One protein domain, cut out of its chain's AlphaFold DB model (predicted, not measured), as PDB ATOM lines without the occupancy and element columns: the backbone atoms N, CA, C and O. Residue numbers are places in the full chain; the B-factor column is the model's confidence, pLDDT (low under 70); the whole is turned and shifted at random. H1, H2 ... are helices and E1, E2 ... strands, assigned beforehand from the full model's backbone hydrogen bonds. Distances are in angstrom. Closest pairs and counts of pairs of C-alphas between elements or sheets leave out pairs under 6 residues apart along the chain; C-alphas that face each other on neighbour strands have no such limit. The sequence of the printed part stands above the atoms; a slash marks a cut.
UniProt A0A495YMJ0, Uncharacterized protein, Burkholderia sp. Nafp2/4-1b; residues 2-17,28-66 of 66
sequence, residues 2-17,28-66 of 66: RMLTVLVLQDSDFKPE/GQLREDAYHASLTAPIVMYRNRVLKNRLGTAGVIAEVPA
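AT A GLANCE: This is residues 2 to 17 and 28 to 66 of the 66 residues of an uncharacterized protein of Burkholderia sp. Nafp2/4-1b (UniProt A0A495YMJ0). A small sheet of three strands has one short helix, H1, over one of its faces, running along the strands above E1 and, only just, E2; no named element covers the other face. After E3 a long stretch, residues 54 to 66, folds back on the E3 side of the sheet as a tail with no named element. The printed part has 55 residues with one named helix and three named strands, in the order E1, H1, E2, E3; the sheet's order is E1, E2, E3, and it is mixed. The class is mixed, helices and strands, with under half of the printed residues in named elements. The whole is only just compact, close to loose, with a radius of gyration of the C-alphas of 11.7 A, and its flat outline spans 30 by 29 by 16 A.

HOW THE PARTS SIT: E1, residues 6 to 9, is an edge strand and the parallel neighbour of E2, residues 43 to 46, at 23 degrees between their directions. C-alphas 7 and 44 face each other at 4.8 A, and N 9 and O 45, 2.8 A apart, are within hydrogen-bond range. H1, residues 32 to 40, is on the sheet, with a height over the sheet of 10.0 A. On the local plane its line and that of E1 stand at 21 degrees. The closest C-alphas of E1 and H1 are those of Leu 7 and Ser 38, 6.7 A apart. The closest C-alphas of H1 and E2 are those of Ser 38 and Val 44, 6.6 A apart. In H1, 4 of 5 O i to N i+4 pairs are within hydrogen-bond range. E2 and E3, residues 49 to 53, form a hairpin, antiparallel at 160 degrees, with N 44 and O 52 at 2.9 A and N 51 and O 44 at 2.8 A, both within hydrogen-bond range. E3 is the other edge strand.

IN THESE COORDINATES: E1 begins at C-alpha 6, (-40.669, -22.748, -42.376), and runs 9.6 A to C-alpha 9. H1 begins at C-alpha 32, (-23.073, -24.331, -42.583), and measures 13.4 A to C-alpha 40. E2 measures 10.4 A from C-alpha 43 to C-alpha 46. E3 measures 10.8 A and ends at C-alpha 53, (-39.934, -14.127, -46.412).

THE WHOLE: The two C-alphas farthest apart are those of Arg 2 and Glu 17, 36.5 A. Residues 18 to 27 are not printed; C-alphas 17 and 28 are 7.6 A apart across this cut, which falls in the link from E1 to H1. The links from H1 to E2 and from E2 to E3 are tight. The mean pLDDT of the printed part is 76.8, and residue 2, residue 17 and residues 56 to 66 are under 70.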
ATOM      1  N   ARG A   2     -49.360 -26.508 -52.296       61.34
ATOM      2  CA  ARG A   2     -47.896 -26.403 -52.152       61.34
ATOM      3  C   ARG A   2     -47.555 -26.546 -50.669       61.34
ATOM      4  O   ARG A   2     -48.119 -25.823 -49.855       61.34
ATOM      5  N   MET A   3     -46.669 -27.479 -50.335       70.12
ATOM      6  CA  MET A   3     -46.140 -27.620 -48.980       70.12
ATOM      7  C   MET A   3     -45.262 -26.403 -48.675       70.12
ATOM      8  O   MET A   3     -44.357 -26.086 -49.447       70.12
ATOM      9  N   LEU A   4     -45.575 -25.687 -47.595       79.44
ATOM     10  CA  LEU A   4     -44.803 -24.536 -47.143       79.44
ATOM     11  C   LEU A   4     -43.830 -24.987 -46.056       79.44
ATOM     12  O   LEU A   4     -44.257 -25.463 -45.008       79.44
ATOM     13  N   THR A   5     -42.535 -24.804 -46.294       85.00
ATOM     14  CA  THR A   5     -41.497 -25.087 -45.298       85.00
ATOM     15  C   THR A   5     -41.131 -23.803 -44.559       85.00
ATOM     16  O   THR A   5     -40.837 -22.782 -45.180       85.00
ATOM     17  N   VAL A   6     -41.129 -23.850 -43.230       89.38
ATOM     18  CA  VAL A   6     -40.669 -22.748 -42.376       89.38
ATOM     19  C   VAL A   6     -39.435 -23.229 -41.628       89.38
ATOM     20  O   VAL A   6     -39.498 -24.239 -40.933       89.38
ATOM     21  N   LEU A   7     -38.313 -22.526 -41.787       91.25
ATOM     22  CA  LEU A   7     -37.107 -22.788 -41.009       91.25
ATOM     23  C   LEU A   7     -37.143 -21.948 -39.734       91.25
ATOM     24  O   LEU A   7     -37.155 -20.718 -39.804       91.25
ATOM     25  N   VAL A   8     -37.138 -22.608 -38.581       92.12
ATOM     26  CA  VAL A   8     -37.053 -21.954 -37.271       92.12
ATOM     27  C   VAL A   8     -35.635 -22.128 -36.746       92.12
ATOM     28  O   VAL A   8     -35.239 -23.238 -36.404       92.12
ATOM     29  N   LEU A   9     -34.884 -21.030 -36.708       89.94
ATOM     30  CA  LEU A   9     -33.514 -20.995 -36.219       89.94
ATOM     31  C   LEU A   9     -33.480 -20.855 -34.697       89.94
ATOM     32  O   LEU A   9     -34.234 -20.075 -34.104       89.94
ATOM     33  N   GLN A  10     -32.542 -21.567 -34.094       89.75
ATOM     34  CA  GLN A  10     -32.163 -21.507 -32.692       89.75
ATOM     35  C   GLN A  10     -30.839 -20.757 -32.529       89.75
ATOM     36  O   GLN A  10     -30.089 -20.553 -33.481       89.75
ATOM     37  N   ASP A  11     -30.506 -20.374 -31.296       86.38
ATOM     38  CA  ASP A  11     -29.220 -19.728 -31.002       86.38
ATOM     39  C   ASP A  11     -28.016 -20.594 -31.422       86.38
ATOM     40  O   ASP A  11     -26.996 -20.067 -31.862       86.38
ATOM     41  N   SER A  12     -28.145 -21.923 -31.338       88.62
ATOM     42  CA  SER A  12     -27.114 -22.887 -31.741       88.62
ATOM     43  C   SER A  12     -26.842 -22.922 -33.245       88.62
ATOM     44  O   SER A  12     -25.797 -23.429 -33.646       88.62
ATOM     45  N   ASP A  13     -27.751 -22.395 -34.069       88.75
ATOM     46  CA  ASP A  13     -27.609 -22.359 -35.530       88.75
ATOM     47  C   ASP A  13     -26.681 -21.239 -36.002       88.75
ATOM     48  O   ASP A  13     -26.304 -21.178 -37.173       88.75
ATOM     49  N   PHE A  14     -26.277 -20.364 -35.083       87.56
ATOM     50  CA  PHE A  14     -25.338 -19.292 -35.342       87.56
ATOM     51  C   PHE A  14     -23.917 -19.699 -34.949       87.56
ATOM     52  O   PHE A  14     -23.671 -20.501 -34.037       87.56
ATOM     53  N   LYS A  15     -22.946 -19.150 -35.675       84.31
ATOM     54  CA  LYS A  15     -21.552 -19.158 -35.254       84.31
ATOM     55  C   LYS A  15     -21.430 -18.319 -33.976       84.31
ATOM     56  O   LYS A  15     -22.134 -17.319 -33.841       84.31
ATOM     57  N   PRO A  16     -20.528 -18.684 -33.057       73.38
ATOM     58  CA  PRO A  16     -20.305 -17.935 -31.820       73.38
ATOM     59  C   PRO A  16     -19.655 -16.552 -32.042       73.38
ATOM     60  O   PRO A  16     -19.332 -15.868 -31.075       73.38
ATOM     61  N   GLU A  17     -19.444 -16.137 -33.292       65.12
ATOM     62  CA  GLU A  17     -18.616 -14.995 -33.666       65.12
ATOM     63  C   GLU A  17     -19.449 -13.729 -33.911       65.12
ATOM     64  O   GLU A  17     -20.339 -13.706 -34.762       65.12
ATOM     65  N   GLY A  28     -25.800 -12.133 -37.123       74.06
ATOM     66  CA  GLY A  28     -25.351 -13.483 -36.792       74.06
ATOM     67  C   GLY A  28     -25.036 -14.286 -38.054       74.06
ATOM     68  O   GLY A  28     -25.913 -14.491 -38.895       74.06
ATOM     69  N   GLN A  29     -23.799 -14.767 -38.181       83.06
ATOM     70  CA  GLN A  29     -23.446 -15.712 -39.239       83.06
ATOM     71  C   GLN A  29     -24.009 -17.090 -38.901       83.06
ATOM     72  O   GLN A  29     -23.815 -17.582 -37.791       83.06
ATOM     73  N   LEU A  30     -24.684 -17.731 -39.852       87.75
ATOM     74  CA  LEU A  30     -25.173 -19.097 -39.680       87.75
ATOM     75  C   LEU A  30     -24.025 -20.107 -39.754       87.75
ATOM     76  O   LEU A  30     -23.037 -19.910 -40.468       87.75
ATOM     77  N   ARG A  31     -24.183 -21.214 -39.030       89.12
ATOM     78  CA  ARG A  31     -23.428 -22.444 -39.284       89.12
ATOM     79  C   ARG A  31     -23.819 -23.004 -40.648       89.12
ATOM     80  O   ARG A  31     -24.894 -22.706 -41.164       89.12
ATOM     81  N   GLU A  32     -22.940 -23.814 -41.218       91.06
ATOM     82  CA  GLU A  32     -23.073 -24.331 -42.583       91.06
ATOM     83  C   GLU A  32     -24.417 -25.042 -42.816       91.06
ATOM     84  O   GLU A  32     -25.158 -24.667 -43.723       91.06
ATOM     85  N   ASP A  33     -24.806 -25.958 -41.927       90.75
ATOM     86  CA  ASP A  33     -26.070 -26.702 -42.041       90.75
ATOM     87  C   ASP A  33     -27.300 -25.780 -42.048       90.75
ATOM     88  O   ASP A  33     -28.175 -25.872 -42.917       90.75
ATOM     89  N   ALA A  34     -27.345 -24.835 -41.105       89.88
ATOM     90  CA  ALA A  34     -28.432 -23.869 -40.992       89.88
ATOM     91  C   ALA A  34     -28.461 -22.902 -42.183       89.88
ATOM     92  O   ALA A  34     -29.535 -22.543 -42.676       89.88
ATOM     93  N   TYR A  35     -27.287 -22.512 -42.692       89.69
ATOM     94  CA  TYR A  35     -27.164 -21.717 -43.907       89.69
ATOM     95  C   TYR A  35     -27.760 -22.457 -45.107       89.69
ATOM     96  O   TYR A  35     -28.630 -21.902 -45.782       89.69
ATOM     97  N   HIS A  36     -27.384 -23.718 -45.338       90.81
ATOM     98  CA  HIS A  36     -27.922 -24.516 -46.440       90.81
ATOM     99  C   HIS A  36     -29.440 -24.706 -46.345       90.81
ATOM    100  O   HIS A  36     -30.145 -24.491 -47.336       90.81
ATOM    101  N   ALA A  37     -29.965 -25.008 -45.154       88.94
ATOM    102  CA  ALA A  37     -31.407 -25.083 -44.921       88.94
ATOM    103  C   ALA A  37     -32.108 -23.744 -45.227       88.94
ATOM    104  O   ALA A  37     -33.191 -23.705 -45.819       88.94
ATOM    105  N   SER A  38     -31.468 -22.620 -44.883       89.00
ATOM    106  CA  SER A  38     -32.027 -21.285 -45.113       89.00
ATOM    107  C   SER A  38     -32.164 -20.929 -46.597       89.00
ATOM    108  O   SER A  38     -33.007 -20.097 -46.948       89.00
ATOM    109  N   LEU A  39     -31.381 -21.540 -47.494       87.44
ATOM    110  CA  LEU A  39     -31.423 -21.243 -48.930       87.44
ATOM    111  C   LEU A  39     -32.735 -21.704 -49.568       87.44
ATOM    112  O   LEU A  39     -33.310 -20.970 -50.382       87.44
ATOM    113  N   THR A  40     -33.215 -22.879 -49.162       87.88
ATOM    114  CA  THR A  40     -34.403 -23.541 -49.714       87.88
ATOM    115  C   THR A  40     -35.686 -23.148 -48.987       87.88
ATOM    116  O   THR A  40     -36.744 -23.134 -49.612       87.88
ATOM    117  N   ALA A  41     -35.603 -22.744 -47.714       88.62
ATOM    118  CA  ALA A  41     -36.754 -22.303 -46.934       88.62
ATOM    119  C   ALA A  41     -37.362 -20.985 -47.477       88.62
ATOM    120  O   ALA A  41     -36.659 -19.962 -47.564       88.62
ATOM    121  N   PRO A  42     -38.667 -20.967 -47.827       87.94
ATOM    122  CA  PRO A  42     -39.385 -19.740 -48.178       87.94
ATOM    123  C   PRO A  42     -39.478 -18.734 -47.027       87.94
ATOM    124  O   PRO A  42     -39.411 -17.529 -47.272       87.94
ATOM    125  N   ILE A  43     -39.603 -19.226 -45.789       89.19
ATOM    126  CA  ILE A  43     -39.685 -18.417 -44.571       89.19
ATOM    127  C   ILE A  43     -38.591 -18.866 -43.599       89.19
ATOM    128  O   ILE A  43     -38.433 -20.063 -43.361       89.19
ATOM    129  N   VAL A  44     -37.856 -17.907 -43.031       89.38
ATOM    130  CA  VAL A  44     -36.865 -18.142 -41.968       89.38
ATOM    131  C   VAL A  44     -37.221 -17.284 -40.762       89.38
ATOM    132  O   VAL A  44     -37.420 -16.074 -40.903       89.38
ATOM    133  N   MET A  45     -37.279 -17.901 -39.586       89.88
ATOM    134  CA  MET A  45     -37.617 -17.264 -38.315       89.88
ATOM    135  C   MET A  45     -36.499 -17.440 -37.289       89.88
ATOM    136  O   MET A  45     -35.801 -18.446 -37.303       89.88
ATOM    137  N   TYR A  46     -36.361 -16.481 -36.376       87.00
ATOM    138  CA  TYR A  46     -35.464 -16.541 -35.221       87.00
ATOM    139  C   TYR A  46     -36.035 -15.691 -34.083       87.00
ATOM    140  O   TYR A  46     -36.366 -14.528 -34.313       87.00
ATOM    141  N   ARG A  47     -36.158 -16.251 -32.868       81.50
ATOM    142  CA  ARG A  47     -36.686 -15.560 -31.666       81.50
ATOM    143  C   ARG A  47     -37.924 -14.693 -31.969       81.50
ATOM    144  O   ARG A  47     -37.930 -13.491 -31.719       81.50
ATOM    145  N   ASN A  48     -38.943 -15.303 -32.577       80.31
ATOM    146  CA  ASN A  48     -40.212 -14.672 -32.977       80.31
ATOM    147  C   ASN A  48     -40.122 -13.589 -34.069       80.31
ATOM    148  O   ASN A  48     -41.108 -12.913 -34.350       80.31
ATOM    149  N   ARG A  49     -38.970 -13.435 -34.728       76.88
ATOM    150  CA  ARG A  49     -38.775 -12.494 -35.836       76.88
ATOM    151  C   ARG A  49     -38.631 -13.239 -37.152       76.88
ATOM    152  O   ARG A  49     -37.933 -14.246 -37.229       76.88
ATOM    153  N   VAL A  50     -39.257 -12.718 -38.204       85.12
ATOM    154  CA  VAL A  50     -39.064 -13.217 -39.571       85.12
ATOM    155  C   VAL A  50     -37.799 -12.581 -40.142       85.12
ATOM    156  O   VAL A  50     -37.755 -11.376 -40.369       85.12
ATOM    157  N   LEU A  51     -36.769 -13.396 -40.378       82.56
ATOM    158  CA  LEU A  51     -35.514 -12.954 -40.993       82.56
ATOM    159  C   LEU A  51     -35.601 -12.927 -42.523       82.56
ATOM    160  O   LEU A  51     -34.925 -12.137 -43.177       82.56
ATOM    161  N   LYS A  52     -36.426 -13.803 -43.108       84.56
ATOM    162  CA  LYS A  52     -36.599 -13.940 -44.559       84.56
ATOM    163  C   LYS A  52     -38.024 -14.376 -44.869       84.56
ATOM    164  O   LYS A  52     -38.506 -15.340 -44.281       84.56
ATOM    165  N   ASN A  53     -38.656 -13.716 -45.836       85.75
ATOM    166  CA  ASN A  53     -39.934 -14.127 -46.412       85.75
ATOM    167  C   ASN A  53     -39.894 -13.945 -47.937       85.75
ATOM    168  O   ASN A  53     -39.912 -12.822 -48.435       85.75
ATOM    169  N   ARG A  54     -39.830 -15.056 -48.679       78.56
ATOM    170  CA  ARG A  54     -39.814 -15.069 -50.153       78.56
ATOM    171  C   ARG A  54     -41.200 -15.175 -50.796       78.56
ATOM    172  O   ARG A  54     -41.277 -15.256 -52.017       78.56
ATOM    173  N   LEU A  55     -42.278 -15.188 -50.012       78.69
ATOM    174  CA  LEU A  55     -43.642 -15.286 -50.541       78.69
ATOM    175  C   LEU A  55     -44.243 -13.920 -50.922       78.69
ATOM    176  O   LEU A  55     -45.218 -13.897 -51.662       78.69
ATOM    177  N   GLY A  56     -43.651 -12.809 -50.449       56.69
ATOM    178  CA  GLY A  56     -44.242 -11.459 -50.490       56.69
ATOM    179  C   GLY A  56     -45.445 -11.384 -49.537       56.69
ATOM    180  O   GLY A  56     -46.298 -12.255 -49.548       56.69
ATOM    181  N   THR A  57     -45.593 -10.452 -48.605       51.91
ATOM    182  CA  THR A  57     -45.152  -9.063 -48.464       51.91
ATOM    183  C   THR A  57     -44.026  -8.942 -47.430       51.91
ATOM    184  O   THR A  57     -44.193  -9.281 -46.259       51.91
ATOM    185  N   ALA A  58     -42.864  -8.439 -47.848       50.75
ATOM    186  CA  ALA A  58     -41.848  -7.952 -46.921       50.75
ATOM    187  C   ALA A  58     -42.286  -6.562 -46.451       50.75
ATOM    188  O   ALA A  58     -42.139  -5.590 -47.183       50.75
ATOM    189  N   GLY A  59     -42.900  -6.472 -45.276       40.69
ATOM    190  CA  GLY A  59     -43.342  -5.175 -44.775       40.69
ATOM    191  C   GLY A  59     -44.364  -5.278 -43.667       40.69
ATOM    192  O   GLY A  59     -45.469  -4.814 -43.855       40.69
ATOM    193  N   VAL A  60     -44.011  -5.964 -42.585       40.75
ATOM    194  CA  VAL A  60     -44.180  -5.566 -41.178       40.75
ATOM    195  C   VAL A  60     -43.463  -6.687 -40.426       40.75
ATOM    196  O   VAL A  60     -43.908  -7.834 -40.442       40.75
ATOM    197  N   ILE A  61     -42.308  -6.395 -39.819       48.34
ATOM    198  CA  ILE A  61     -41.778  -7.252 -38.754       48.34
ATOM    199  C   ILE A  61     -42.767  -7.052 -37.607       48.34
ATOM    200  O   ILE A  61     -42.621  -6.125 -36.820       48.34
ATOM    201  N   ALA A  62     -43.853  -7.824 -37.599       42.06
ATOM    202  CA  ALA A  62     -44.765  -7.827 -36.474       42.06
ATOM    203  C   ALA A  62     -43.989  -8.520 -35.362       42.06
ATOM    204  O   ALA A  62     -43.713  -9.718 -35.449       42.06
ATOM    205  N   GLU A  63     -43.544  -7.750 -34.373       40.53
ATOM    206  CA  GLU A  63     -43.161  -8.334 -33.100       40.53
ATOM    207  C   GLU A  63     -44.360  -9.165 -32.647       40.53
ATOM    208  O   GLU A  63     -45.440  -8.624 -32.415       40.53
ATOM    209  N   VAL A  64     -44.211 -10.490 -32.636       42.38
ATOM    210  CA  VAL A  64     -45.206 -11.351 -32.005       42.38
ATOM    211  C   VAL A  64     -45.040 -11.092 -30.508       42.38
ATOM    212  O   VAL A  64     -43.955 -11.383 -29.991       42.38
ATOM    213  N   PRO A  65     -46.030 -10.478 -29.830       36.56
ATOM    214  CA  PRO A  65     -45.934 -10.250 -28.399       36.56
ATOM    215  C   PRO A  65     -45.740 -11.592 -27.686       36.56
ATOM    216  O   PRO A  65     -46.264 -12.615 -28.132       36.56
ATOM    217  N   ALA A  66     -44.907 -11.555 -26.644       44.28
ATOM    218  CA  ALA A  66     -44.521 -12.704 -25.831       44.28
ATOM    219  C   ALA A  66     -45.721 -13.407 -25.182       44.28
ATOM    220  O   ALA A  66     -46.697 -12.703 -24.830       44.28
TER     221      ALA A  66